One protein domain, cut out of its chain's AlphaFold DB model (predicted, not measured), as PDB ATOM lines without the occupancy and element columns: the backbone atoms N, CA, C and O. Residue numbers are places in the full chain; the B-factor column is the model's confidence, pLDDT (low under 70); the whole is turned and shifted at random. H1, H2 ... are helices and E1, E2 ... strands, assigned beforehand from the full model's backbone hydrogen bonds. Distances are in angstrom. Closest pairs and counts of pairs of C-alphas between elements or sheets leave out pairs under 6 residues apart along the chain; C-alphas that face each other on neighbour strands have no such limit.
ATOM      1  N   ASN A  92     260.490 147.322 203.504       87.00
ATOM      2  CA  ASN A  92     259.599 148.002 204.446       87.00
ATOM      3  C   ASN A  92     258.657 147.048 205.210       87.00
ATOM      4  O   ASN A  92     257.958 147.493 206.113       87.00
ATOM      5  N   HIS A  93     258.637 145.753 204.879       80.50
ATOM      6  CA  HIS A  93     257.872 144.725 205.591       80.50
ATOM      7  C   HIS A  93     258.751 143.562 206.097       80.50
ATOM      8  O   HIS A  93     258.211 142.571 206.584       80.50
ATOM      9  N   PHE A  94     260.083 143.665 206.008       74.81
ATOM     10  CA  PHE A  94     261.038 142.557 206.186       74.81
ATOM     11  C   PHE A  94     261.149 142.040 207.631       74.81
ATOM     12  O   PHE A  94     261.615 140.925 207.862       74.81
ATOM     13  N   GLN A  95     260.694 142.813 208.618       70.31
ATOM     14  CA  GLN A  95     260.692 142.389 210.013       70.31
ATOM     15  C   GLN A  95     259.582 143.083 210.797       70.31
ATOM     16  O   GLN A  95     259.482 144.309 210.790       70.31
ATOM     17  N   GLU A  96     258.777 142.295 211.511       72.69
ATOM     18  CA  GLU A  96     257.760 142.847 212.400       72.69
ATOM     19  C   GLU A  96     258.396 143.376 213.686       72.69
ATOM     20  O   GLU A  96     259.005 142.622 214.450       72.69
ATOM     21  N   ILE A  97     258.216 144.670 213.945       80.38
ATOM     22  CA  ILE A  97     258.531 145.278 215.239       80.38
ATOM     23  C   ILE A  97     257.225 145.440 215.992       80.38
ATOM     24  O   ILE A  97     256.299 146.096 215.513       80.38
ATOM     25  N   ARG A  98     257.156 144.842 217.180       81.62
ATOM     26  CA  ARG A  98     255.964 144.915 218.019       81.62
ATOM     27  C   ARG A  98     256.125 145.954 219.106       81.62
ATOM     28  O   ARG A  98     257.179 146.035 219.736       81.62
ATOM     29  N   THR A  99     255.072 146.724 219.335       83.69
ATOM     30  CA  THR A  99     255.062 147.836 220.284       83.69
ATOM     31  C   THR A  99     255.453 147.396 221.695       83.69
ATOM     32  O   THR A  99     256.234 148.080 222.352       83.69
ATOM     33  N   GLU A 100     255.007 146.218 222.135       83.31
ATOM     34  CA  GLU A 100     255.338 145.680 223.457       83.31
ATOM     35  C   GLU A 100     256.794 145.191 223.598       83.31
ATOM     36  O   GLU A 100     257.234 144.874 224.703       83.31
ATOM     37  N   MET A 101     257.542 145.092 222.493       83.12
ATOM     38  CA  MET A 101     258.975 144.778 222.502       83.12
ATOM     39  C   MET A 101     259.845 146.039 222.564       83.12
ATOM     40  O   MET A 101     261.064 145.923 222.683       83.12
ATOM     41  N   VAL A 102     259.243 147.228 222.481       83.94
ATOM     42  CA  VAL A 102     259.941 148.516 222.490       83.94
ATOM     43  C   VAL A 102     259.831 149.162 223.871       83.94
ATOM     44  O   VAL A 102     258.801 149.088 224.538       83.94
ATOM     45  N   THR A 103     260.901 149.816 224.317       81.94
ATOM     46  CA  THR A 103     260.986 150.417 225.650       81.94
ATOM     47  C   THR A 103     261.617 151.805 225.596       81.94
ATOM     48  O   THR A 103     262.573 152.047 224.867       81.94
ATOM     49  N   GLU A 104     261.117 152.742 226.402       83.12
ATOM     50  CA  GLU A 104     261.771 154.052 226.580       83.12
ATOM     51  C   GLU A 104     263.062 153.946 227.412       83.12
ATOM     52  O   GLU A 104     263.825 154.903 227.532       83.12
ATOM     53  N   LYS A 105     263.306 152.792 228.045       76.25
ATOM     54  CA  LYS A 105     264.485 152.576 228.882       76.25
ATOM     55  C   LYS A 105     265.676 152.188 228.015       76.25
ATOM     56  O   LYS A 105     265.633 151.195 227.304       76.25
ATOM     57  N   THR A 106     266.781 152.899 228.176       63.34
ATOM     58  CA  THR A 106     268.060 152.551 227.544       63.34
ATOM     59  C   THR A 106     268.728 151.321 228.173       63.34
ATOM     60  O   THR A 106     269.438 150.595 227.486       63.34
ATOM     61  N   ASP A 107     268.439 151.021 229.445       57.97
ATOM     62  CA  ASP A 107     268.981 149.860 230.162       57.97
ATOM     63  C   ASP A 107     267.953 148.714 230.237       57.97
ATOM     64  O   ASP A 107     267.223 148.549 231.223       57.97
ATOM     65  N   SER A 108     267.884 147.899 229.182       55.09
ATOM     66  CA  SER A 108     267.074 146.674 229.160       55.09
ATOM     67  C   SER A 108     267.676 145.620 230.100       55.09
ATOM     68  O   SER A 108     268.718 145.028 229.825       55.09
ATOM     69  N   LEU A 109     267.018 145.352 231.236       50.31
ATOM     70  CA  LEU A 109     267.509 144.436 232.285       50.31
ATOM     71  C   LEU A 109     267.606 142.960 231.851       50.31
ATOM     72  O   LEU A 109     268.236 142.164 232.549       50.31
ATOM     73  N   LEU A 110     266.956 142.583 230.746       54.09
ATOM     74  CA  LEU A 110     266.890 141.205 230.244       54.09
ATOM     75  C   LEU A 110     267.326 141.064 228.774       54.09
ATOM     76  O   LEU A 110     267.341 139.942 228.277       54.09
ATOM     77  N   GLY A 111     267.677 142.162 228.089       56.38
ATOM     78  CA  GLY A 111     268.107 142.149 226.681       56.38
ATOM     79  C   GLY A 111     267.026 141.732 225.673       56.38
ATOM     80  O   GLY A 111     267.356 141.394 224.544       56.38
ATOM     81  N   LEU A 112     265.754 141.703 226.087       64.38
ATOM     82  CA  LEU A 112     264.614 141.310 225.246       64.38
ATOM     83  C   LEU A 112     263.813 142.511 224.717       64.38
ATOM     84  O   LEU A 112     263.065 142.358 223.758       64.38
ATOM     85  N   GLU A 113     263.952 143.678 225.353       76.44
ATOM     86  CA  GLU A 113     263.315 144.935 224.940       76.44
ATOM     87  C   GLU A 113     264.304 145.797 224.141       76.44
ATOM     88  O   GLU A 113     265.471 145.901 224.534       76.44
ATOM     89  N   MET A 114     263.824 146.430 223.069       83.44
ATOM     90  CA  MET A 114     264.590 147.309 222.181       83.44
ATOM     91  C   MET A 114     264.330 148.781 222.542       83.44
ATOM     92  O   MET A 114     263.165 149.172 222.658       83.44
ATOM     93  N   PRO A 115     265.364 149.612 222.745       87.75
ATOM     94  CA  PRO A 115     265.162 151.009 223.104       87.75
ATOM     95  C   PRO A 115     264.568 151.798 221.930       87.75
ATOM     96  O   PRO A 115     264.957 151.591 220.784       87.75
ATOM     97  N   VAL A 116     263.664 152.740 222.214       89.38
ATOM     98  CA  VAL A 116     263.040 153.614 221.194       89.38
ATOM     99  C   VAL A 116     264.080 154.298 220.305       89.38
ATOM    100  O   VAL A 116     263.927 154.328 219.088       89.38
ATOM    101  N   THR A 117     265.175 154.763 220.908       89.25
ATOM    102  CA  THR A 117     266.270 155.468 220.229       89.25
ATOM    103  C   THR A 117     266.959 154.640 219.144       89.25
ATOM    104  O   THR A 117     267.629 155.207 218.297       89.25
ATOM    105  N   MET A 118     266.804 153.312 219.147       87.38
ATOM    106  CA  MET A 118     267.313 152.422 218.095       87.38
ATOM    107  C   MET A 118     266.582 152.613 216.757       87.38
ATOM    108  O   MET A 118     267.088 152.209 215.715       87.38
ATOM    109  N   PHE A 119     265.378 153.188 216.785       90.75
ATOM    110  CA  PHE A 119     264.526 153.367 215.610       90.75
ATOM    111  C   PHE A 119     264.233 154.836 215.286       90.75
ATOM    112  O   PHE A 119     263.482 155.122 214.350       90.75
ATOM    113  N   GLU A 120     264.795 155.757 216.067       92.56
ATOM    114  CA  GLU A 120     264.679 157.191 215.844       92.56
ATOM    115  C   GLU A 120     265.972 157.707 215.226       92.56
ATOM    116  O   GLU A 120     267.032 157.668 215.848       92.56
ATOM    117  N   THR A 121     265.874 158.220 214.006       95.50
ATOM    118  CA  THR A 121     267.022 158.749 213.269       95.50
ATOM    119  C   THR A 121     266.640 160.106 212.711       95.50
ATOM    120  O   THR A 121     265.560 160.255 212.145       95.50
ATOM    121  N   VAL A 122     267.532 161.087 212.844       96.19
ATOM    122  CA  VAL A 122     267.403 162.406 212.217       96.19
ATOM    123  C   VAL A 122     268.737 162.760 211.575       96.19
ATOM    124  O   VAL A 122     269.654 163.217 212.249       96.19
ATOM    125  N   LEU A 123     268.836 162.560 210.268       96.25
ATOM    126  CA  LEU A 123     269.983 162.954 209.461       96.25
ATOM    127  C   LEU A 123     269.643 164.245 208.710       96.25
ATOM    128  O   LEU A 123     268.697 164.267 207.926       96.25
ATOM    129  N   ASP A 124     270.414 165.310 208.921       94.81
ATOM    130  CA  ASP A 124     270.255 166.596 208.227       94.81
ATOM    131  C   ASP A 124     271.564 166.989 207.542       94.81
ATOM    132  O   ASP A 124     272.552 167.322 208.198       94.81
ATOM    133  N   THR A 125     271.577 166.956 206.212       91.38
ATOM    134  CA  THR A 125     272.790 167.191 205.417       91.38
ATOM    135  C   THR A 125     273.011 168.670 205.104       91.38
ATOM    136  O   THR A 125     274.081 169.056 204.631       91.38
ATOM    137  N   THR A 126     272.031 169.532 205.389       86.88
ATOM    138  CA  THR A 126     272.052 170.947 204.986       86.88
ATOM    139  C   THR A 126     272.784 171.850 205.980       86.88
ATOM    140  O   THR A 126     273.284 172.916 205.608       86.88
ATOM    141  N   GLY A 127     272.847 171.443 207.251       74.50
ATOM    142  CA  GLY A 127     273.308 172.286 208.359       74.50
ATOM    143  C   GLY A 127     274.801 172.214 208.689       74.50
ATOM    144  O   GLY A 127     275.293 173.097 209.393       74.50
ATOM    145  N   LEU A 128     275.516 171.189 208.211       75.00
ATOM    146  CA  LEU A 128     276.812 170.786 208.780       75.00
ATOM    147  C   LEU A 128     278.006 170.859 207.819       75.00
ATOM    148  O   LEU A 128     279.130 170.628 208.239       75.00
ATOM    149  N   GLY A 129     277.798 171.298 206.576       82.12
ATOM    150  CA  GLY A 129     278.872 171.514 205.598       82.12
ATOM    151  C   GLY A 129     278.946 170.404 204.557       82.12
ATOM    152  O   GLY A 129     278.792 170.701 203.370       82.12
ATOM    153  N   SER A 130     279.114 169.154 204.996       90.12
ATOM    154  CA  SER A 130     279.106 167.968 204.133       90.12
ATOM    155  C   SER A 130     278.130 166.879 204.622       90.12
ATOM    156  O   SER A 130     277.736 166.861 205.791       90.12
ATOM    157  N   PRO A 131     277.751 165.922 203.750       92.69
ATOM    158  CA  PRO A 131     277.030 164.719 204.164       92.69
ATOM    159  C   PRO A 131     277.785 163.868 205.194       92.69
ATOM    160  O   PRO A 131     277.146 163.209 206.011       92.69
ATOM    161  N   LEU A 132     279.125 163.879 205.166       93.88
ATOM    162  CA  LEU A 132     279.934 163.153 206.144       93.88
ATOM    163  C   LEU A 132     279.839 163.803 207.526       93.88
ATOM    164  O   LEU A 132     279.655 163.089 208.505       93.88
ATOM    165  N   ASP A 133     279.887 165.134 207.608       93.94
ATOM    166  CA  ASP A 133     279.729 165.852 208.880       93.94
ATOM    167  C   ASP A 133     278.376 165.542 209.531       93.94
ATOM    168  O   ASP A 133     278.301 165.329 210.738       93.94
ATOM    169  N   ALA A 134     277.313 165.461 208.724       94.12
ATOM    170  CA  ALA A 134     275.987 165.074 209.198       94.12
ATOM    171  C   ALA A 134     275.938 163.641 209.740       94.12
ATOM    172  O   ALA A 134     275.269 163.381 210.737       94.12
ATOM    173  N   LEU A 135     276.651 162.715 209.099       94.12
ATOM    174  CA  LEU A 135     276.719 161.326 209.542       94.12
ATOM    175  C   LEU A 135     277.566 161.168 210.812       94.12
ATOM    176  O   LEU A 135     277.196 160.406 211.698       94.12
ATOM    177  N   LEU A 136     278.674 161.902 210.915       94.19
ATOM    178  CA  LEU A 136     279.525 161.924 212.104       94.19
ATOM    179  C   LEU A 136     278.792 162.507 213.315       94.19
ATOM    180  O   LEU A 136     278.844 161.913 214.387       94.19
ATOM    181  N   ASP A 137     278.065 163.614 213.136       94.06
ATOM    182  CA  ASP A 137     277.220 164.198 214.189       94.06
ATOM    183  C   ASP A 137     276.133 163.211 214.638       94.06
ATOM    184  O   ASP A 137     275.939 163.002 215.834       94.06
ATOM    185  N   LEU A 138     275.487 162.531 213.684       93.25
ATOM    186  CA  LEU A 138     274.490 161.501 213.973       93.25
ATOM    187  C   LEU A 138     275.081 160.310 214.752       93.25
ATOM    188  O   LEU A 138     274.411 159.763 215.627       93.25
ATOM    189  N   ALA A 139     276.313 159.909 214.440       92.19
ATOM    190  CA  ALA A 139     277.009 158.810 215.106       92.19
ATOM    191  C   ALA A 139     277.695 159.212 216.426       92.19
ATOM    192  O   ALA A 139     278.250 158.345 217.097       92.19
ATOM    193  N   ASP A 140     277.662 160.495 216.812       92.38
ATOM    194  CA  ASP A 140     278.466 161.061 217.912       92.38
ATOM    195  C   ASP A 140     279.967 160.726 217.762       92.38
ATOM    196  O   ASP A 140     280.673 160.438 218.731       92.38
ATOM    197  N   LEU A 141     280.453 160.747 216.515       91.69
ATOM    198  CA  LEU A 141     281.835 160.453 216.140       91.69
ATOM    199  C   LEU A 141     282.572 161.715 215.696       91.69
ATOM    200  O   LEU A 141     282.016 162.674 215.161       91.69
ATOM    201  N   SER A 142     283.886 161.687 215.865       90.50
ATOM    202  CA  SER A 142     284.813 162.654 215.300       90.50
ATOM    203  C   SER A 142     285.597 162.049 214.134       90.50
ATOM    204  O   SER A 142     285.734 160.835 214.001       90.50
ATOM    205  N   LEU A 143     286.226 162.902 213.320       85.62
ATOM    206  CA  LEU A 143     287.153 162.447 212.273       85.62
ATOM    207  C   LEU A 143     288.322 161.603 212.814       85.62
ATOM    208  O   LEU A 143     288.924 160.848 212.057       85.62
ATOM    209  N   LEU A 144     288.678 161.736 214.098       83.75
ATOM    210  CA  LEU A 144     289.724 160.907 214.701       83.75
ATOM    211  C   LEU A 144     289.264 159.462 214.881       83.75
ATOM    212  O   LEU A 144     290.077 158.562 214.698       83.75
ATOM    213  N   ASP A 145     287.985 159.251 215.175       86.12
ATOM    214  CA  ASP A 145     287.422 157.912 215.344       86.12
ATOM    215  C   ASP A 145     287.428 157.162 214.001       86.12
ATOM    216  O   ASP A 145     287.739 155.978 213.949       86.12
ATOM    217  N   LEU A 146     287.260 157.875 212.877       85.06
ATOM    218  CA  LEU A 146     287.427 157.290 211.539       85.06
ATOM    219  C   LEU A 146     288.844 156.752 211.283       85.06
ATOM    220  O   LEU A 146     288.999 155.735 210.610       85.06
ATOM    221  N   LEU A 147     289.885 157.400 211.817       82.56
ATOM    222  CA  LEU A 147     291.259 156.905 211.670       82.56
ATOM    223  C   LEU A 147     291.475 155.598 212.439       82.56
ATOM    224  O   LEU A 147     292.242 154.748 211.988       82.56
ATOM    225  N   ASP A 148     290.798 155.432 213.578       82.62
ATOM    226  CA  ASP A 148     290.823 154.187 214.348       82.62
ATOM    227  C   ASP A 148     290.082 153.049 213.611       82.62
ATOM    228  O   ASP A 148     290.436 151.881 213.787       82.62
ATOM    229  N   LEU A 149     289.152 153.393 212.709       80.62
ATOM    230  CA  LEU A 149     288.479 152.484 211.768       80.62
ATOM    231  C   LEU A 149     289.249 152.263 210.445       80.62
ATOM    232  O   LEU A 149     288.728 151.633 209.527       80.62
ATOM    233  N   ASP A 150     290.486 152.764 210.321       85.06
ATOM    234  CA  ASP A 150     291.300 152.704 209.087       85.06
ATOM    235  C   ASP A 150     290.607 153.357 207.869       85.06
ATOM    236  O   ASP A 150     290.750 152.920 206.720       85.06
ATOM    237  N   LEU A 151     289.840 154.425 208.119       86.94
ATOM    238  CA  LEU A 151     289.149 155.212 207.102       86.94
ATOM    239  C   LEU A 151     289.840 156.561 206.892       86.94
ATOM    240  O   LEU A 151     290.187 157.277 207.831       86.94
ATOM    241  N   ASP A 152     289.989 156.939 205.626       91.19
ATOM    242  CA  ASP A 152     290.406 158.283 205.238       91.19
ATOM    243  C   ASP A 152     289.161 159.175 205.138       91.19
ATOM    244  O   ASP A 152     288.416 159.104 204.159       91.19
ATOM    245  N   GLY A 153     288.912 159.969 206.186       91.50
ATOM    246  CA  GLY A 153     287.741 160.844 206.278       91.50
ATOM    247  C   GLY A 153     287.662 161.877 205.151       91.50
ATOM    248  O   GLY A 153     286.583 162.075 204.599       91.50
ATOM    249  N   ASP A 154     288.794 162.457 204.740       92.88
ATOM    250  CA  ASP A 154     288.833 163.447 203.653       92.88
ATOM    251  C   ASP A 154     288.446 162.789 202.315       92.88
ATOM    252  O   ASP A 154     287.666 163.336 201.532       92.88
ATOM    253  N   ALA A 155     288.961 161.582 202.055       93.69
ATOM    254  CA  ALA A 155     288.611 160.819 200.857       93.69
ATOM    255  C   ALA A 155     287.154 160.324 200.885       93.69
ATOM    256  O   ALA A 155     286.481 160.297 199.852       93.69
ATOM    257  N   LEU A 156     286.648 159.952 202.065       94.50
ATOM    258  CA  LEU A 156     285.252 159.565 202.244       94.50
ATOM    259  C   LEU A 156     284.316 160.748 201.960       94.50
ATOM    260  O   LEU A 156     283.344 160.578 201.225       94.50
ATOM    261  N   GLU A 157     284.634 161.943 202.466       95.12
ATOM    262  CA  GLU A 157     283.881 163.176 202.203       95.12
ATOM    263  C   GLU A 157     283.852 163.520 200.707       95.12
ATOM    264  O   GLU A 157     282.802 163.882 200.175       95.12
ATOM    265  N   GLU A 158     284.972 163.346 199.995       95.56
ATOM    266  CA  GLU A 158     285.049 163.587 198.547       95.56
ATOM    267  C   GLU A 158     284.064 162.707 197.757       95.56
ATOM    268  O   GLU A 158     283.515 163.123 196.726       95.56
ATOM    269  N   HIS A 159     283.846 161.474 198.212       96.75
ATOM    270  CA  HIS A 159     283.018 160.500 197.511       96.75
ATOM    271  C   HIS A 159     281.569 160.459 197.993       96.75
ATOM    272  O   HIS A 159     280.690 160.122 197.191       96.75
ATOM    273  N   LEU A 160     281.299 160.793 199.255       97.62
ATOM    274  CA  LEU A 160     279.990 160.623 199.874       97.62
ATOM    275  C   LEU A 160     278.990 161.705 199.448       97.62
ATOM    276  O   LEU A 160     279.186 162.906 199.606       97.62
ATOM    277  N   THR A 161     277.846 161.256 198.948       96.94
ATOM    278  CA  THR A 161     276.645 162.060 198.763       96.94
ATOM    279  C   THR A 161     275.422 161.169 198.900       96.94
ATOM    280  O   THR A 161     275.394 160.068 198.355       96.94
ATOM    281  N   PHE A 162     274.386 161.688 199.554       97.38
ATOM    282  CA  PHE A 162     273.069 161.055 199.631       97.38
ATOM    283  C   PHE A 162     272.139 161.502 198.487       97.38
ATOM    284  O   PHE A 162     270.918 161.437 198.590       97.38
ATOM    285  N   GLY A 163     272.710 161.988 197.378       96.06
ATOM    286  CA  GLY A 163     271.957 162.358 196.182       96.06
ATOM    287  C   GLY A 163     270.978 163.497 196.452       96.06
ATOM    288  O   GLY A 163     271.390 164.589 196.834       96.06
ATOM    289  N   ALA A 164     269.689 163.243 196.223       96.06
ATOM    290  CA  ALA A 164     268.622 164.219 196.434       96.06
ATOM    291  C   ALA A 164     268.225 164.429 197.910       96.06
ATOM    292  O   ALA A 164     267.434 165.332 198.179       96.06
ATOM    293  N   VAL A 165     268.722 163.613 198.851       97.06
ATOM    294  CA  VAL A 165     268.324 163.677 200.267       97.06
ATOM    295  C   VAL A 165     269.007 164.847 200.979       97.06
ATOM    296  O   VAL A 165     270.224 164.866 201.177       97.06
ATOM    297  N   GLU A 166     268.197 165.804 201.421       96.06
ATOM    298  CA  GLU A 166     268.603 166.917 202.286       96.06
ATOM    299  C   GLU A 166     268.363 166.592 203.766       96.06
ATOM    300  O   GLU A 166     269.160 166.956 204.632       96.06
ATOM    301  N   ARG A 167     267.288 165.855 204.061       96.56
ATOM    302  CA  ARG A 167     266.963 165.409 205.417       96.56
ATOM    303  C   ARG A 167     266.270 164.053 205.391       96.56
ATOM    304  O   ARG A 167     265.381 163.833 204.574       96.56
ATOM    305  N   PHE A 168     266.642 163.169 206.306       97.19
ATOM    306  CA  PHE A 168     265.989 161.883 206.542       97.19
ATOM    307  C   PHE A 168     265.618 161.779 208.017       97.19
ATOM    308  O   PHE A 168     266.454 161.985 208.893       97.19
ATOM    309  N   GLU A 169     264.356 161.479 208.290       96.88
ATOM    310  CA  GLU A 169     263.823 161.371 209.639       96.88
ATOM    311  C   GLU A 169     262.908 160.153 209.741       96.88
ATOM    312  O   GLU A 169     262.031 159.951 208.900       96.88
ATOM    313  N   THR A 170     263.123 159.339 210.771       95.94
ATOM    314  CA  THR A 170     262.261 158.208 211.125       95.94
ATOM    315  C   THR A 170     262.015 158.192 212.624       95.94
ATOM    316  O   THR A 170     262.891 158.557 213.406       95.94
ATOM    317  N   GLY A 171     260.826 157.753 213.020       94.25
ATOM    318  CA  GLY A 171     260.449 157.557 214.414       94.25
ATOM    319  C   GLY A 171     259.093 156.873 214.532       94.25
ATOM    320  O   GLY A 171     258.441 156.583 213.530       94.25
ATOM    321  N   PHE A 172     258.650 156.590 215.753       93.38
ATOM    322  CA  PHE A 172     257.358 155.936 215.968       93.38
ATOM    323  C   PHE A 172     256.180 156.907 215.841       93.38
ATOM    324  O   PHE A 172     256.206 158.023 216.361       93.38
ATOM    325  N   VAL A 173     255.074 156.429 215.272       91.25
ATOM    326  CA  VAL A 173     253.780 157.115 215.334       91.25
ATOM    327  C   VAL A 173     253.085 156.762 216.644       91.25
ATOM    328  O   VAL A 173     252.702 155.616 216.859       91.25
ATOM    329  N   ASN A 174     252.857 157.763 217.503       83.50
ATOM    330  CA  ASN A 174     252.050 157.639 218.728       83.50
ATOM    331  C   ASN A 174     252.377 156.386 219.570       83.50
ATOM    332  O   ASN A 174     251.467 155.649 219.953       83.50
ATOM    333  N   LEU A 175     253.662 156.138 219.847       84.81
ATOM    334  CA  LEU A 175     254.095 154.942 220.566       84.81
ATOM    335  C   LEU A 175     253.430 154.831 221.949       84.81
ATOM    336  O   LEU A 175     253.674 155.645 222.840       84.81
ATOM    337  N   ASP A 176     252.638 153.781 222.143       82.50
ATOM    338  CA  ASP A 176     252.150 153.347 223.452       82.50
ATOM    339  C   ASP A 176     252.787 152.001 223.780       82.50
ATOM    340  O   ASP A 176     252.254 150.965 223.406       82.50
ATOM    341  N   THR A 177     253.907 152.004 224.506       77.06
ATOM    342  CA  THR A 177     254.656 150.787 224.893       77.06
ATOM    343  C   THR A 177     253.849 149.788 225.737       77.06
ATOM    344  O   THR A 177     254.336 148.703 226.049       77.06
ATOM    345  N   THR A 178     252.613 150.126 226.124       76.75
ATOM    346  CA  THR A 178     251.684 149.221 226.816       76.75
ATOM    347  C   THR A 178     250.650 148.574 225.892       76.75
ATOM    348  O   THR A 178     249.946 147.656 226.326       76.75
ATOM    349  N   ALA A 179     250.551 149.027 224.641       80.88
ATOM    350  CA  ALA A 179     249.696 148.443 223.620       80.88
ATOM    351  C   ALA A 179     250.353 147.209 222.981       80.88
ATOM    352  O   ALA A 179     251.566 147.157 222.791       80.88
ATOM    353  N   GLU A 180     249.528 146.221 222.629       83.00
ATOM    354  CA  GLU A 180     249.948 145.057 221.843       83.00
ATOM    355  C   GLU A 180     249.669 145.317 220.361       83.00
ATOM    356  O   GLU A 180     248.560 145.732 220.002       83.00
ATOM    357  N   GLY A 181     250.643 145.030 219.499       84.00
ATOM    358  CA  GLY A 181     250.461 145.132 218.052       84.00
ATOM    359  C   GLY A 181     251.716 145.526 217.286       84.00
ATOM    360  O   GLY A 181     252.795 145.687 217.853       84.00
ATOM    361  N   VAL A 182     251.549 145.669 215.971       84.62
ATOM    362  CA  VAL A 182     252.603 146.127 215.063       84.62
ATOM    363  C   VAL A 182     252.872 147.605 215.314       84.62
ATOM    364  O   VAL A 182     251.939 148.409 215.350       84.62
ATOM    365  N   ALA A 183     254.143 147.961 215.467       87.88
ATOM    366  CA  ALA A 183     254.552 149.345 215.586       87.88
ATOM    367  C   ALA A 183     254.421 150.078 214.242       87.88
ATOM    368  O   ALA A 183     254.803 149.567 213.184       87.88
ATOM    369  N   GLU A 184     253.901 151.300 214.306       91.25
ATOM    370  CA  GLU A 184     253.819 152.208 213.168       91.25
ATOM    371  C   GLU A 184     254.964 153.216 213.229       91.25
ATOM    372  O   GLU A 184     255.275 153.760 214.293       91.25
ATOM    373  N   PHE A 185     255.570 153.475 212.077       93.19
ATOM    374  CA  PHE A 185     256.683 154.398 211.918       93.19
ATOM    375  C   PHE A 185     256.297 155.532 210.986       93.19
ATOM    376  O   PHE A 185     255.683 155.309 209.944       93.19
ATOM    377  N   GLU A 186     256.666 156.747 211.363       94.38
ATOM    378  CA  GLU A 186     256.643 157.907 210.489       94.38
ATOM    379  C   GLU A 186     258.005 157.997 209.821       94.38
ATOM    380  O   GLU A 186     259.034 157.932 210.490       94.38
ATOM    381  N   ILE A 187     258.004 158.163 208.504       94.81
ATOM    382  CA  ILE A 187     259.188 158.533 207.749       94.81
ATOM    383  C   ILE A 187     258.952 159.863 207.055       94.81
ATOM    384  O   ILE A 187     257.917 160.081 206.416       94.81
ATOM    385  N   ARG A 188     259.965 160.721 207.125       96.00
ATOM    386  CA  ARG A 188     260.049 161.969 206.388       96.00
ATOM    387  C   ARG A 188     261.386 162.056 205.662       96.00
ATOM    388  O   ARG A 188     262.440 162.037 206.285       96.00
ATOM    389  N   VAL A 189     261.331 162.204 204.344       96.56
ATOM    390  CA  VAL A 189     262.500 162.474 203.500       96.56
ATOM    391  C   VAL A 189     262.303 163.819 202.824       96.56
ATOM    392  O   VAL A 189     261.321 164.026 202.108       96.56
ATOM    393  N   GLU A 190     263.215 164.750 203.062       96.31
ATOM    394  CA  GLU A 190     263.219 166.053 202.407       96.31
ATOM    395  C   GLU A 190     264.251 166.086 201.290       96.31
ATOM    396  O   GLU A 190     265.377 165.607 201.425       96.31
ATOM    397  N   THR A 191     263.828 166.679 200.187       94.75
ATOM    398  CA  THR A 191     264.648 167.018 199.031       94.75
ATOM    399  C   THR A 191     264.561 168.523 198.814       94.75
ATOM    400  O   THR A 191     263.690 169.186 199.383       94.75
ATOM    401  N   SER A 192     265.384 169.053 197.912       91.62
ATOM    402  CA  SER A 192     265.347 170.479 197.567       91.62
ATOM    403  C   SER A 192     263.980 170.969 197.071       91.62
ATOM    404  O   SER A 192     263.657 172.152 197.201       91.62
ATOM    405  N   ASP A 193     263.187 170.075 196.471       90.69
ATOM    406  CA  ASP A 193     261.939 170.425 195.791       90.69
ATOM    407  C   ASP A 193     260.691 169.947 196.544       90.69
ATOM    408  O   ASP A 193     259.635 170.584 196.472       90.69
ATOM    409  N   GLU A 194     260.786 168.823 197.255       93.06
ATOM    410  CA  GLU A 194     259.637 168.119 197.824       93.06
ATOM    411  C   GLU A 194     259.945 167.483 199.188       93.06
ATOM    412  O   GLU A 194     261.072 167.080 199.479       93.06
ATOM    413  N   VAL A 195     258.899 167.347 200.010       94.25
ATOM    414  CA  VAL A 195     258.923 166.586 201.264       94.25
ATOM    415  C   VAL A 195     258.049 165.350 201.097       94.25
ATOM    416  O   VAL A 195     256.847 165.454 200.843       94.25
ATOM    417  N   TYR A 196     258.655 164.185 201.279       93.19
ATOM    418  CA  TYR A 196     258.008 162.883 201.248       93.19
ATOM    419  C   TYR A 196     257.726 162.458 202.678       93.19
ATOM    420  O   TYR A 196     258.647 162.332 203.473       93.19
ATOM    421  N   HIS A 197     256.458 162.245 203.008       93.31
ATOM    422  CA  HIS A 197     256.041 161.824 204.342       93.31
ATOM    423  C   HIS A 197     255.103 160.624 204.246       93.31
ATOM    424  O   HIS A 197     254.117 160.668 203.500       93.31
ATOM    425  N   GLN A 198     255.393 159.571 205.008       90.25
ATOM    426  CA  GLN A 198     254.604 158.343 205.046       90.25
ATOM    427  C   GLN A 198     254.534 157.759 206.445       90.25
ATOM    428  O   GLN A 198     255.432 157.945 207.257       90.25
ATOM    429  N   VAL A 199     253.468 156.997 206.674       90.50
ATOM    430  CA  VAL A 199     253.339 156.123 207.835       90.50
ATOM    431  C   VAL A 199     253.370 154.688 207.340       90.50
ATOM    432  O   VAL A 199     252.601 154.332 206.444       90.50
ATOM    433  N   LEU A 200     254.267 153.888 207.904       87.12
ATOM    434  CA  LEU A 200     254.480 152.496 207.537       87.12
ATOM    435  C   LEU A 200     254.273 151.594 208.751       87.12
ATOM    436  O   LEU A 200     254.586 151.957 209.883       87.12
ATOM    437  N   GLN A 201     253.735 150.406 208.499       82.50
ATOM    438  CA  GLN A 201     253.751 149.322 209.471       82.50
ATOM    439  C   GLN A 201     255.101 148.622 209.317       82.50
ATOM    440  O   GLN A 201     255.374 148.109 208.233       82.50
ATOM    441  N   ASN A 202     255.902 148.602 210.388       84.75
ATOM    442  CA  ASN A 202     257.327 148.229 210.428       84.75
ATOM    443  C   ASN A 202     258.313 149.340 210.050       84.75
ATOM    444  O   ASN A 202     257.957 150.364 209.465       84.75
ATOM    445  N   TYR A 203     259.571 149.124 210.443       88.06
ATOM    446  CA  TYR A 203     260.644 150.091 210.249       88.06
ATOM    447  C   TYR A 203     260.902 150.329 208.752       88.06
ATOM    448  O   TYR A 203     260.931 149.361 207.982       88.06
ATOM    449  N   PRO A 204     261.108 151.590 208.322       91.69
ATOM    450  CA  PRO A 204     261.302 151.956 206.922       91.69
ATOM    451  C   PRO A 204     262.704 151.571 206.422       91.69
ATOM    452  O   PRO A 204     263.539 152.418 206.104       91.69
ATOM    453  N   TYR A 205     262.979 150.272 206.348       91.81
ATOM    454  CA  TYR A 205     264.288 149.751 205.970       91.81
ATOM    455  C   TYR A 205     264.707 150.137 204.553       91.81
ATOM    456  O   TYR A 205     265.890 150.368 204.333       91.81
ATOM    457  N   ALA A 206     263.780 150.214 203.593       92.44
ATOM    458  CA  ALA A 206     264.142 150.513 202.211       92.44
ATOM    459  C   ALA A 206     264.909 151.847 202.074       92.44
ATOM    460  O   ALA A 206     266.033 151.823 201.579       92.44
ATOM    461  N   PRO A 207     264.376 152.990 202.538       94.69
ATOM    462  CA  PRO A 207     265.099 154.261 202.489       94.69
ATOM    463  C   PRO A 207     266.301 154.322 203.447       94.69
ATOM    464  O   PRO A 207     267.294 154.973 203.136       94.69
ATOM    465  N   ALA A 208     266.280 153.613 204.580       95.38
ATOM    466  CA  ALA A 208     267.456 153.536 205.452       95.38
ATOM    467  C   ALA A 208     268.637 152.824 204.759       95.38
ATOM    468  O   ALA A 208     269.777 153.291 204.789       95.38
ATOM    469  N   PHE A 209     268.371 151.712 204.065       95.31
ATOM    470  CA  PHE A 209     269.395 150.945 203.360       95.31
ATOM    471  C   PHE A 209     270.020 151.702 202.196       95.31
ATOM    472  O   PHE A 209     271.201 151.502 201.925       95.31
ATOM    473  N   THR A 210     269.285 152.577 201.511       96.19
ATOM    474  CA  THR A 210     269.865 153.341 200.400       96.19
ATOM    475  C   THR A 210     270.900 154.352 200.887       96.19
ATOM    476  O   THR A 210     271.930 154.500 200.232       96.19
ATOM    477  N   LEU A 211     270.699 154.965 202.060       97.62
ATOM    478  CA  LEU A 211     271.721 155.795 202.711       97.62
ATOM    479  C   LEU A 211     272.950 154.960 203.086       97.62
ATOM    480  O   LEU A 211     274.079 155.343 202.786       97.62
ATOM    481  N   VAL A 212     272.740 153.775 203.667       97.06
ATOM    482  CA  VAL A 212     273.831 152.838 203.978       97.06
ATOM    483  C   VAL A 212     274.616 152.456 202.719       97.06
ATOM    484  O   VAL A 212     275.847 152.441 202.740       97.06
ATOM    485  N   PHE A 213     273.938 152.177 201.603       97.69
ATOM    486  CA  PHE A 213     274.600 151.836 200.345       97.69
ATOM    487  C   PHE A 213     275.476 152.972 199.816       97.69
ATOM    488  O   PHE A 213     276.517 152.687 199.227       97.69
ATOM    489  N   ASP A 214     275.113 154.232 200.048       98.44
ATOM    490  CA  ASP A 214     275.961 155.367 199.682       98.44
ATOM    491  C   ASP A 214     277.224 155.452 200.540       98.44
ATOM    492  O   ASP A 214     278.302 155.698 199.996       98.44
ATOM    493  N   VAL A 215     277.120 155.184 201.847       97.81
ATOM    494  CA  VAL A 215     278.282 155.122 202.752       97.81
ATOM    495  C   VAL A 215     279.220 153.987 202.342       97.81
ATOM    496  O   VAL A 215     280.418 154.205 202.155       97.81
ATOM    497  N   VAL A 216     278.676 152.788 202.109       97.25
ATOM    498  CA  VAL A 216     279.454 151.627 201.648       97.25
ATOM    499  C   VAL A 216     280.075 151.887 200.270       97.25
ATOM    500  O   VAL A 216     281.214 151.500 200.020       97.25
ATOM    501  N   ALA A 217     279.372 152.571 199.364       98.19
ATOM    502  CA  ALA A 217     279.915 152.937 198.059       98.19
ATOM    503  C   ALA A 217     281.035 153.981 198.152       98.19
ATOM    504  O   ALA A 217     281.993 153.907 197.381       98.19
ATOM    505  N   ALA A 218     280.935 154.937 199.076       97.94
ATOM    506  CA  ALA A 218     281.992 155.910 199.322       97.94
ATOM    507  C   ALA A 218     283.253 155.219 199.859       97.94
ATOM    508  O   ALA A 218     284.329 155.415 199.298       97.94
ATOM    509  N   GLU A 219     283.117 154.321 200.841       96.56
ATOM    510  CA  GLU A 219     284.223 153.484 201.333       96.56
ATOM    511  C   GLU A 219     284.860 152.659 200.204       96.56
ATOM    512  O   GLU A 219     286.087 152.630 200.050       96.56
ATOM    513  N   PHE A 220     284.026 152.059 199.350       97.06
ATOM    514  CA  PHE A 220     284.466 151.236 198.228       97.06
ATOM    515  C   PHE A 220     285.318 152.033 197.226       97.06
ATOM    516  O   PHE A 220     286.293 151.508 196.674       97.06
ATOM    517  N   LEU A 221     284.965 153.304 197.000       97.56
ATOM    518  CA  LEU A 221     285.721 154.237 196.166       97.56
ATOM    519  C   LEU A 221     287.007 154.707 196.849       97.56
ATOM    520  O   LEU A 221     288.059 154.677 196.208       97.56
ATOM    521  N   THR A 222     286.959 155.040 198.140       95.62
ATOM    522  CA  THR A 222     288.134 155.441 198.932       95.62
ATOM    523  C   THR A 222     289.208 154.355 198.929       95.62
ATOM    524  O   THR A 222     290.392 154.639 198.738       95.62
ATOM    525  N   LYS A 223     288.812 153.081 199.037       94.25
ATOM    526  CA  LYS A 223     289.738 151.939 198.933       94.25
ATOM    527  C   LYS A 223     290.149 151.605 197.490       94.25
ATOM    528  O   LYS A 223     290.903 150.653 197.277       94.25
ATOM    529  N   GLY A 224     289.668 152.347 196.491       95.12
ATOM    530  CA  GLY A 224     289.983 152.143 195.076       95.12
ATOM    531  C   GLY A 224     289.539 150.779 194.546       95.12
ATOM    532  O   GLY A 224     290.188 150.215 193.660       95.12
ATOM    533  N   LYS A 225     288.471 150.200 195.113       95.31
ATOM    534  CA  LYS A 225     287.989 148.864 194.732       95.31
ATOM    535  C   LYS A 225     287.234 148.878 193.397       95.31
ATOM    536  O   LYS A 225     287.078 147.813 192.787       95.31
ATOM    537  N   ASN A 226     286.774 150.035 192.924       96.25
ATOM    538  CA  ASN A 226     286.080 150.183 191.646       96.25
ATOM    539  C   ASN A 226     287.003 149.888 190.452       96.25
ATOM    540  O   ASN A 226     288.191 150.198 190.452       96.25
ATOM    541  N   GLN A 227     286.446 149.251 189.425       95.94
ATOM    542  CA  GLN A 227     287.146 148.993 188.164       95.94
ATOM    543  C   GLN A 227     286.905 150.108 187.152       95.94
ATOM    544  O   GLN A 227     287.758 150.370 186.302       95.94
ATOM    545  N   GLU A 228     285.749 150.754 187.244       95.62
ATOM    546  CA  GLU A 228     285.343 151.833 186.361       95.62
ATOM    547  C   GLU A 228     285.195 153.135 187.162       95.62
ATOM    548  O   GLU A 228     284.755 153.103 188.316       95.62
ATOM    549  N   PRO A 229     285.568 154.299 186.600       94.88
ATOM    550  CA  PRO A 229     285.405 155.572 187.291       94.88
ATOM    551  C   PRO A 229     283.940 155.832 187.655       94.88
ATOM    552  O   PRO A 229     283.057 155.721 186.800       94.88
ATOM    553  N   ALA A 230     283.690 156.231 188.903       96.25
ATOM    554  CA  ALA A 230     282.373 156.703 189.304       96.25
ATOM    555  C   ALA A 230     282.013 157.976 188.525       96.25
ATOM    556  O   ALA A 230     282.842 158.871 188.337       96.25
ATOM    557  N   SER A 231     280.774 158.061 188.053       95.56
ATOM    558  CA  SER A 231     280.294 159.211 187.287       95.56
ATOM    559  C   SER A 231     278.801 159.426 187.492       95.56
ATOM    560  O   SER A 231     278.087 158.532 187.934       95.56
ATOM    561  N   PHE A 232     278.325 160.637 187.206       95.31
ATOM    562  CA  PHE A 232     276.903 160.950 187.303       95.31
ATOM    563  C   PHE A 232     276.072 160.021 186.408       95.31
ATOM    564  O   PHE A 232     276.392 159.825 185.235       95.31
ATOM    565  N   ASN A 233     274.990 159.481 186.965       94.69
ATOM    566  CA  ASN A 233     274.127 158.538 186.279       94.69
ATOM    567  C   ASN A 233     272.835 159.219 185.818       94.69
ATOM    568  O   ASN A 233     271.888 159.363 186.584       94.69
ATOM    569  N   GLU A 234     272.771 159.597 184.539       95.44
ATOM    570  CA  GLU A 234     271.609 160.300 183.968       95.44
ATOM    571  C   GLU A 234     270.294 159.508 184.067       95.44
ATOM    572  O   GLU A 234     269.215 160.099 184.030       95.44
ATOM    573  N   LYS A 235     270.365 158.175 184.180       95.06
ATOM    574  CA  LYS A 235     269.182 157.311 184.298       95.06
ATOM    575  C   LYS A 235     268.599 157.307 185.711       95.06
ATOM    576  O   LYS A 235     267.400 157.065 185.854       95.06
ATOM    577  N   PHE A 236     269.438 157.562 186.714       96.56
ATOM    578  CA  PHE A 236     269.112 157.515 188.141       96.56
ATOM    579  C   PHE A 236     269.647 158.778 188.843       96.56
ATOM    580  O   PHE A 236     270.521 158.681 189.705       96.56
ATOM    581  N   PRO A 237     269.209 159.978 188.414       96.44
ATOM    582  CA  PRO A 237     269.837 161.239 188.796       96.44
ATOM    583  C   PRO A 237     269.643 161.625 190.268       96.44
ATOM    584  O   PRO A 237     270.393 162.470 190.752       96.44
ATOM    585  N   ALA A 238     268.648 161.061 190.959       96.56
ATOM    586  CA  ALA A 238     268.367 161.384 192.357       96.56
ATOM    587  C   ALA A 238     269.148 160.516 193.358       96.56
ATOM    588  O   ALA A 238     269.175 160.828 194.549       96.56
ATOM    589  N   GLY A 239     269.769 159.432 192.890       96.50
ATOM    590  CA  GLY A 239     270.543 158.534 193.735       96.50
ATOM    591  C   GLY A 239     271.845 159.153 194.246       96.50
ATOM    592  O   GLY A 239     272.384 160.102 193.670       96.50
ATOM    593  N   GLY A 240     272.366 158.594 195.335       97.56
ATOM    594  CA  GLY A 240     273.629 159.023 195.922       97.56
ATOM    595  C   GLY A 240     274.854 158.361 195.295       97.56
ATOM    596  O   GLY A 240     274.845 157.936 194.129       97.56
ATOM    597  N   THR A 241     275.940 158.305 196.064       98.44
ATOM    598  CA  THR A 241     277.233 157.727 195.673       98.44
ATOM    599  C   THR A 241     277.110 156.342 195.053       98.44
ATOM    600  O   THR A 241     277.767 156.074 194.044       98.44
ATOM    601  N   PHE A 242     276.229 155.487 195.571       98.50
ATOM    602  CA  PHE A 242     276.041 154.132 195.064       98.50
ATOM    603  C   PHE A 242     275.649 154.108 193.581       98.50
ATOM    604  O   PHE A 242     276.201 153.350 192.779       98.50
ATOM    605  N   THR A 243     274.732 154.986 193.170       98.25
ATOM    606  CA  THR A 243     274.219 155.012 191.790       98.25
ATOM    607  C   THR A 243     275.240 155.514 190.768       98.25
ATOM    608  O   THR A 243     275.104 155.217 189.571       98.25
ATOM    609  N   LYS A 244     276.286 156.213 191.237       98.19
ATOM    610  CA  LYS A 244     277.410 156.697 190.424       98.19
ATOM    611  C   LYS A 244     278.379 155.589 190.020       98.19
ATOM    612  O   LYS A 244     279.171 155.777 189.094       98.19
ATOM    613  N   LEU A 245     278.339 154.444 190.700       98.31
ATOM    614  CA  LEU A 245     279.132 153.277 190.331       98.31
ATOM    615  C   LEU A 245     278.642 152.693 188.999       98.31
ATOM    616  O   LEU A 245     277.440 152.680 188.686       98.31
ATOM    617  N   ALA A 246     279.578 152.150 188.218       95.56
ATOM    618  CA  ALA A 246     279.242 151.352 187.045       95.56
ATOM    619  C   ALA A 246     278.406 150.122 187.457       95.56
ATOM    620  O   ALA A 246     278.557 149.635 188.580       95.56
ATOM    621  N   PRO A 247     277.547 149.568 186.578       92.94
ATOM    622  CA  PRO A 247     276.651 148.466 186.942       92.94
ATOM    623  C   PRO A 247     277.359 147.276 187.604       92.94
ATOM    624  O   PRO A 247     276.884 146.757 188.608       92.94
ATOM    625  N   ARG A 248     278.537 146.881 187.101       90.12
ATOM    626  CA  ARG A 248     279.332 145.796 187.701       90.12
ATOM    627  C   ARG A 248     279.895 146.166 189.067       90.12
ATOM    628  O   ARG A 248     279.907 145.329 189.964       90.12
ATOM    629  N   ASP A 249     280.338 147.407 189.226       96.12
ATOM    630  CA  ASP A 249     280.882 147.892 190.491       96.12
ATOM    631  C   ASP A 249     279.798 148.061 191.559       96.12
ATOM    632  O   ASP A 249     280.091 147.802 192.718       96.12
ATOM    633  N   ARG A 250     278.537 148.349 191.197       95.25
ATOM    634  CA  ARG A 250     277.401 148.291 192.141       95.25
ATOM    635  C   ARG A 250     277.243 146.903 192.751       95.25
ATOM    636  O   ARG A 250     277.129 146.778 193.963       95.25
ATOM    637  N   LEU A 251     277.280 145.855 191.925       91.81
ATOM    638  CA  LEU A 251     277.156 144.475 192.410       91.81
ATOM    639  C   LEU A 251     278.353 144.066 193.272       91.81
ATOM    640  O   LEU A 251     278.181 143.414 194.297       91.81
ATOM    641  N   ARG A 252     279.566 144.473 192.879       93.00
ATOM    642  CA  ARG A 252     280.782 144.234 193.671       93.00
ATOM    643  C   ARG A 252     280.746 144.977 195.004       93.00
ATOM    644  O   ARG A 252     281.139 144.397 196.006       93.00
ATOM    645  N   CYS A 253     280.266 146.218 195.007       95.06
ATOM    646  CA  CYS A 253     280.064 147.029 196.202       95.06
ATOM    647  C   CYS A 253     279.043 146.380 197.142       95.06
ATOM    648  O   CYS A 253     279.345 146.191 198.309       95.06
ATOM    649  N   LEU A 254     277.889 145.919 196.646       92.44
ATOM    650  CA  LEU A 254     276.954 145.162 197.488       92.44
ATOM    651  C   LEU A 254     277.595 143.886 198.046       92.44
ATOM    652  O   LEU A 254     277.342 143.529 199.191       92.44
ATOM    653  N   TRP A 255     278.454 143.202 197.283       89.69
ATOM    654  CA  TRP A 255     279.097 141.989 197.784       89.69
ATOM    655  C   TRP A 255     280.101 142.211 198.919       89.69
ATOM    656  O   TRP A 255     280.282 141.299 199.728       89.69
ATOM    657  N   THR A 256     280.689 143.405 199.063       91.69
ATOM    658  CA  THR A 256     281.616 143.675 200.178       91.69
ATOM    659  C   THR A 256     280.923 143.622 201.543       91.69
ATOM    660  O   THR A 256     281.564 143.261 202.529       91.69
ATOM    661  N   ILE A 257     279.611 143.882 201.598       91.00
ATOM    662  CA  ILE A 257     278.763 143.737 202.799       91.00
ATOM    663  C   ILE A 257     278.787 142.299 203.337       91.00
ATOM    664  O   ILE A 257     278.708 142.084 204.548       91.00
ATOM    665  N   VAL A 258     278.904 141.306 202.451       83.50
ATOM    666  CA  VAL A 258     278.862 139.885 202.825       83.50
ATOM    667  C   VAL A 258     280.257 139.279 202.919       83.50
ATOM    668  O   VAL A 258     280.531 138.564 203.880       83.50
ATOM    669  N   GLU A 259     281.126 139.533 201.939       83.06
ATOM    670  CA  GLU A 259     282.412 138.833 201.814       83.06
ATOM    671  C   GLU A 259     283.566 139.522 202.548       83.06
ATOM    672  O   GLU A 259     284.423 138.840 203.109       83.06
ATOM    673  N   ASP A 260     283.585 140.856 202.562       76.75
ATOM    674  CA  ASP A 260     284.747 141.636 203.006       76.75
ATOM    675  C   ASP A 260     284.597 142.190 204.430       76.75
ATOM    676  O   ASP A 260     285.532 142.804 204.933       76.75
ATOM    677  N   GLY A 261     283.439 142.003 205.074       76.56
ATOM    678  CA  GLY A 261     283.197 142.498 206.432       76.56
ATOM    679  C   GLY A 261     283.129 144.024 206.533       76.56
ATOM    680  O   GLY A 261     283.263 144.551 207.626       76.56
ATOM    681  N   VAL A 262     282.882 144.745 205.428       89.12
ATOM    682  CA  VAL A 262     282.848 146.227 205.420       89.12
ATOM    683  C   VAL A 262     281.861 146.803 206.438       89.12
ATOM    684  O   VAL A 262     282.061 147.891 206.955       89.12
ATOM    685  N   ILE A 263     280.791 146.067 206.747       87.31
ATOM    686  CA  ILE A 263     279.829 146.490 207.761       87.31
ATOM    687  C   ILE A 263     280.370 146.371 209.185       87.31
ATOM    688  O   ILE A 263     279.934 147.124 210.040       87.31
ATOM    689  N   ASP A 264     281.308 145.453 209.425       86.50
ATOM    690  CA  ASP A 264     281.963 145.304 210.720       86.50
ATOM    691  C   ASP A 264     282.964 146.468 210.918       86.50
ATOM    692  O   ASP A 264     283.089 146.986 212.023       86.50
ATOM    693  N   ASP A 265     283.614 146.928 209.837       86.94
ATOM    694  CA  ASP A 265     284.491 148.114 209.839       86.94
ATOM    695  C   ASP A 265     283.705 149.431 210.008       86.94
ATOM    696  O   ASP A 265     284.208 150.394 210.581       86.94
ATOM    697  N   LEU A 266     282.474 149.491 209.487       91.50
ATOM    698  CA  LEU A 266     281.624 150.688 209.489       91.50
ATOM    699  C   LEU A 266     280.534 150.667 210.574       91.50
ATOM    700  O   LEU A 266     279.671 151.541 210.561       91.50
ATOM    701  N   ASP A 267     280.537 149.693 211.487       90.75
ATOM    702  CA  ASP A 267     279.437 149.448 212.434       90.75
ATOM    703  C   ASP A 267     279.064 150.702 213.239       90.75
ATOM    704  O   ASP A 267     277.905 151.117 213.249       90.75
ATOM    705  N   GLU A 268     280.059 151.382 213.818       90.69
ATOM    706  CA  GLU A 268     279.842 152.609 214.596       90.69
ATOM    707  C   GLU A 268     279.209 153.722 213.749       90.69
ATOM    708  O   GLU A 268     278.301 154.412 214.208       90.69
ATOM    709  N   LEU A 269     279.617 153.845 212.484       92.31
ATOM    710  CA  LEU A 269     279.118 154.865 211.563       92.31
ATOM    711  C   LEU A 269     277.713 154.541 211.017       92.31
ATOM    712  O   LEU A 269     276.949 155.451 210.702       92.31
ATOM    713  N   LEU A 270     277.370 153.257 210.871       93.06
ATOM    714  CA  LEU A 270     276.112 152.795 210.267       93.06
ATOM    715  C   LEU A 270     275.006 152.514 211.287       93.06
ATOM    716  O   LEU A 270     273.829 152.631 210.941       93.06
ATOM    717  N   SER A 271     275.359 152.156 212.523       91.12
ATOM    718  CA  SER A 271     274.405 151.818 213.588       91.12
ATOM    719  C   SER A 271     273.337 152.888 213.888       91.12
ATOM    720  O   SER A 271     272.235 152.504 214.276       91.12
ATOM    721  N   PRO A 272     273.552 154.202 213.653       92.00
ATOM    722  CA  PRO A 272     272.480 155.189 213.811       92.00
ATOM    723  C   PRO A 272     271.443 155.195 212.674       92.00
ATOM    724  O   PRO A 272     270.351 155.742 212.837       92.00
ATOM    725  N   LEU A 273     271.788 154.654 211.499       92.19
ATOM    726  CA  LEU A 273     270.920 154.641 210.313       92.19
ATOM    727  C   LEU A 273     270.012 153.415 210.266       92.19
ATOM    728  O   LEU A 273     268.953 153.468 209.645       92.19
ATOM    729  N   VAL A 274     270.446 152.302 210.856       90.12
ATOM    730  CA  VAL A 274     269.707 151.040 210.853       90.12
ATOM    731  C   VAL A 274     269.775 150.378 212.229       90.12
ATOM    732  O   VAL A 274     270.855 150.311 212.806       90.12
ATOM    733  N   PRO A 275     268.664 149.803 212.729       85.62
ATOM    734  CA  PRO A 275     268.624 149.175 214.049       85.62
ATOM    735  C   PRO A 275     269.683 148.080 214.246       85.62
ATOM    736  O   PRO A 275     270.280 147.968 215.310       85.62
ATOM    737  N   ASP A 276     269.907 147.253 213.227       85.06
ATOM    738  CA  ASP A 276     270.894 146.174 213.253       85.06
ATOM    739  C   ASP A 276     271.624 146.143 211.912       85.06
ATOM    740  O   ASP A 276     271.035 145.802 210.885       85.06
ATOM    741  N   VAL A 277     272.911 146.482 211.912       85.06
ATOM    742  CA  VAL A 277     273.751 146.500 210.707       85.06
ATOM    743  C   VAL A 277     273.898 145.087 210.111       85.06
ATOM    744  O   VAL A 277     273.989 144.919 208.891       85.06
ATOM    745  N   GLY A 278     273.814 144.035 210.933       83.00
ATOM    746  CA  GLY A 278     273.863 142.639 210.498       83.00
ATOM    747  C   GLY A 278     272.739 142.257 209.531       83.00
ATOM    748  O   GLY A 278     272.919 141.352 208.706       83.00
ATOM    749  N   ILE A 279     271.617 142.987 209.549       83.75
ATOM    750  CA  ILE A 279     270.498 142.783 208.625       83.75
ATOM    751  C   ILE A 279     270.923 142.946 207.158       83.75
ATOM    752  O   ILE A 279     270.404 142.258 206.277       83.75
ATOM    753  N   LEU A 280     271.926 143.787 206.883       84.56
ATOM    754  CA  LEU A 280     272.397 144.109 205.534       84.56
ATOM    755  C   LEU A 280     272.947 142.884 204.794       84.56
ATOM    756  O   LEU A 280     272.815 142.785 203.573       84.56
ATOM    757  N   LYS A 281     273.503 141.904 205.519       82.88
ATOM    758  CA  LYS A 281     273.939 140.628 204.926       82.88
ATOM    759  C   LYS A 281     272.749 139.883 204.307       82.88
ATOM    760  O   LYS A 281     272.860 139.374 203.190       82.88
ATOM    761  N   TYR A 282     271.592 139.890 204.971       77.31
ATOM    762  CA  TYR A 282     270.356 139.327 204.420       77.31
ATOM    763  C   TYR A 282     269.822 140.153 203.257       77.31
ATOM    764  O   TYR A 282     269.388 139.573 202.268       77.31
ATOM    765  N   VAL A 283     269.902 141.483 203.334       80.00
ATOM    766  CA  VAL A 283     269.482 142.391 202.255       80.00
ATOM    767  C   VAL A 283     270.237 142.088 200.969       80.00
ATOM    768  O   VAL A 283     269.618 141.925 199.924       80.00
ATOM    769  N   VAL A 284     271.561 141.927 201.026       80.88
ATOM    770  CA  VAL A 284     272.367 141.602 199.841       80.88
ATOM    771  C   VAL A 284     272.052 140.205 199.310       80.88
ATOM    772  O   VAL A 284     271.955 140.011 198.095       80.88
ATOM    773  N   MET A 285     271.828 139.227 200.191       75.88
ATOM    774  CA  MET A 285     271.368 137.898 199.775       75.88
ATOM    775  C   MET A 285     269.985 137.946 199.113       75.88
ATOM    776  O   MET A 285     269.780 137.299 198.088       75.88
ATOM    777  N   ALA A 286     269.052 138.722 199.664       71.88
ATOM    778  CA  ALA A 286     267.704 138.917 199.142       71.88
ATOM    779  C   ALA A 286     267.746 139.639 197.791       71.88
ATOM    780  O   ALA A 286     267.169 139.159 196.820       71.88
ATOM    781  N   VAL A 287     268.518 140.721 197.676       72.50
ATOM    782  CA  VAL A 287     268.765 141.419 196.412       72.50
ATOM    783  C   VAL A 287     269.372 140.466 195.380       72.50
ATOM    784  O   VAL A 287     268.913 140.448 194.250       72.50
ATOM    785  N   ASN A 288     270.317 139.590 195.715       69.56
ATOM    786  CA  ASN A 288     270.846 138.646 194.722       69.56
ATOM    787  C   ASN A 288     269.882 137.485 194.392       69.56
ATOM    788  O   ASN A 288     269.819 137.039 193.246       69.56
ATOM    789  N   GLY A 289     269.111 136.995 195.364       65.38
ATOM    790  CA  GLY A 289     268.233 135.828 195.209       65.38
ATOM    791  C   GLY A 289     266.848 136.139 194.635       65.38
ATOM    792  O   GLY A 289     266.368 135.424 193.752       65.38
ATOM    793  N   LEU A 290     266.197 137.209 195.097       64.56
ATOM    794  CA  LEU A 290     264.799 137.532 194.777       64.56
ATOM    795  C   LEU A 290     264.593 137.876 193.302       64.56
ATOM    796  O   LEU A 290     263.550 137.536 192.749       64.56
ATOM    797  N   HIS A 291     265.588 138.453 192.624       63.88
ATOM    798  CA  HIS A 291     265.515 138.659 191.172       63.88
ATOM    799  C   HIS A 291     265.525 137.328 190.424       63.88
ATOM    800  O   HIS A 291     264.769 137.157 189.474       63.88
ATOM    801  N   GLY A 292     266.321 136.359 190.890       60.31
ATOM    802  CA  GLY A 292     266.319 135.001 190.358       60.31
ATOM    803  C   GLY A 292     264.946 134.340 190.492       60.31
ATOM    804  O   GLY A 292     264.423 133.787 189.524       60.31
ATOM    805  N   PHE A 293     264.327 134.466 191.668       61.81
ATOM    806  CA  PHE A 293     262.997 133.916 191.936       61.81
ATOM    807  C   PHE A 293     261.871 134.656 191.207       61.81
ATOM    808  O   PHE A 293     260.926 134.022 190.752       61.81
ATOM    809  N   GLY A 294     261.938 135.976 191.067       60.38
ATOM    810  CA  GLY A 294     260.913 136.746 190.363       60.38
ATOM    811  C   GLY A 294     260.996 136.592 188.844       60.38
ATOM    812  O   GLY A 294     259.978 136.384 188.185       60.38
ATOM    813  N   TYR A 295     262.209 136.678 188.292       61.28
ATOM    814  CA  TYR A 295     262.442 136.783 186.852       61.28
ATOM    815  C   TYR A 295     262.515 135.419 186.144       61.28
ATOM    816  O   TYR A 295     261.947 135.260 185.067       61.28
ATOM    817  N   TYR A 296     263.147 134.405 186.752       59.91
ATOM    818  CA  TYR A 296     263.367 133.098 186.110       59.91
ATOM    819  C   TYR A 296     262.386 131.995 186.534       59.91
ATOM    820  O   TYR A 296     262.549 130.844 186.136       59.91
ATOM    821  N   THR A 297     261.340 132.307 187.301       66.69
ATOM    822  CA  THR A 297     260.309 131.317 187.658       66.69
ATOM    823  C   THR A 297     259.064 131.448 186.791       66.69
ATOM    824  O   THR A 297     258.886 132.398 186.028       66.69
TER     825      THR A 297
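What this domain is: This is residues 92 to 297 of the 376 residues of an uncharacterized protein of Haladaptatus litoreus (UniProt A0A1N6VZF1). A small slab of four strands, E1 to E4, stands at one side of a cluster of crossed helices, and the longest helix, H4, runs from beside the sheet into the middle of that cluster, where H3, H5 and H6 pack on it. Residues 289 to 297, of which 289 to 295 belong to the last helix, H9, stick out of the body. The printed part has 206 residues with nine named helices and four named strands, in the order E1 H1 H2 H3 E2 E3 E4 H4 H5 H6 H7 H8 H9. The sheet runs E1 E2 E3 E4, antiparallel throughout; the class is mixed, helices and strands. The whole is compact, with a radius of gyration of the C-alphas of 17.5 A and spans of 52 by 49 by 38 A.

How they stand to each other: Residues 92 to 120 hold no named element. E1, residues 121 to 124, is an edge strand; H1, residues 131 to 139, only grazes the sheet, the closest C-alphas being those of Asp 124 and Ala 134, 6.0 A apart. H2, residues 143 to 148, and H3, residues 153 to 159, only just touch, only at the corner, with 3 pairs of C-alphas within 8 A, closest Leu 143 and Gly 153 at 6.2 A. E2, residues 167 to 172, is antiparallel to E1, with N 123 and O 168 2.8 A apart. E3, residues 184 to 190, and E4, residues 195 to 201, complete a meander, each strand the antiparallel neighbour of the one before; E2 and E3 form a hairpin, with N 169 and O 188 2.8 A apart, and so do E3 and E4, with N 187 and O 198 2.9 A apart. H4, residues 205 to 222, only grazes the sheet, with residues 207 to 211. With residues 218 to 222 alone H4 touches H3, closest C-alphas His 159 and Ala 218 at 5.0 A. H5, residues 241 to 244, touches H4, closest C-alphas Asp 214 and Phe 242 at 4.8 A. H6, residues 247 to 259, touches H4 about perpendicular at 82 degrees, closest C-alphas Ala 217 and Cys 253 at 6.2 A. H7, residues 262 to 265, is close to H4 but not clearly touching, at 7.4 A between C-alphas Val 216 and Val 262. H8, residues 267 to 270, touches H1, closest C-alphas Ala 139 and Leu 269 at 5.7 A. H9, residues 279 to 295, touches H6 at a steep tilt of 48 degrees, opposite ways, closest C-alphas Val 258 and Lys 281 at 5.4 A. Every O i to N i+4 pair is within hydrogen-bond range in H1 and H3, against 1 of 2 in H2, 13 of 14 in H4, 7 of 9 in H6 and 11 of 13 in H9; H5, H7 and H8 are too short for one.

Where its parts are: E1 begins at C-alpha 121, (267.022, 158.749, 213.269). E3 and E4 measure 19.9 A and 19.8 A. H4 measures 25.5 A from C-alpha 205 at (264.288, 149.751, 205.970), H6 18.6 A, and H9 24.0 A to C-alpha 295 at (262.442, 136.783, 186.852), with a kink of 31 degrees near residue 286.

The domain as a whole: The C-alphas of Thr 178 and Glu 228 are the two farthest apart, at 52.7 A. The printed part has no cut; the links E2 to E3 and H4 to H5 are long. The pLDDT is under 70 at residues 106 to 112 and 288 to 297.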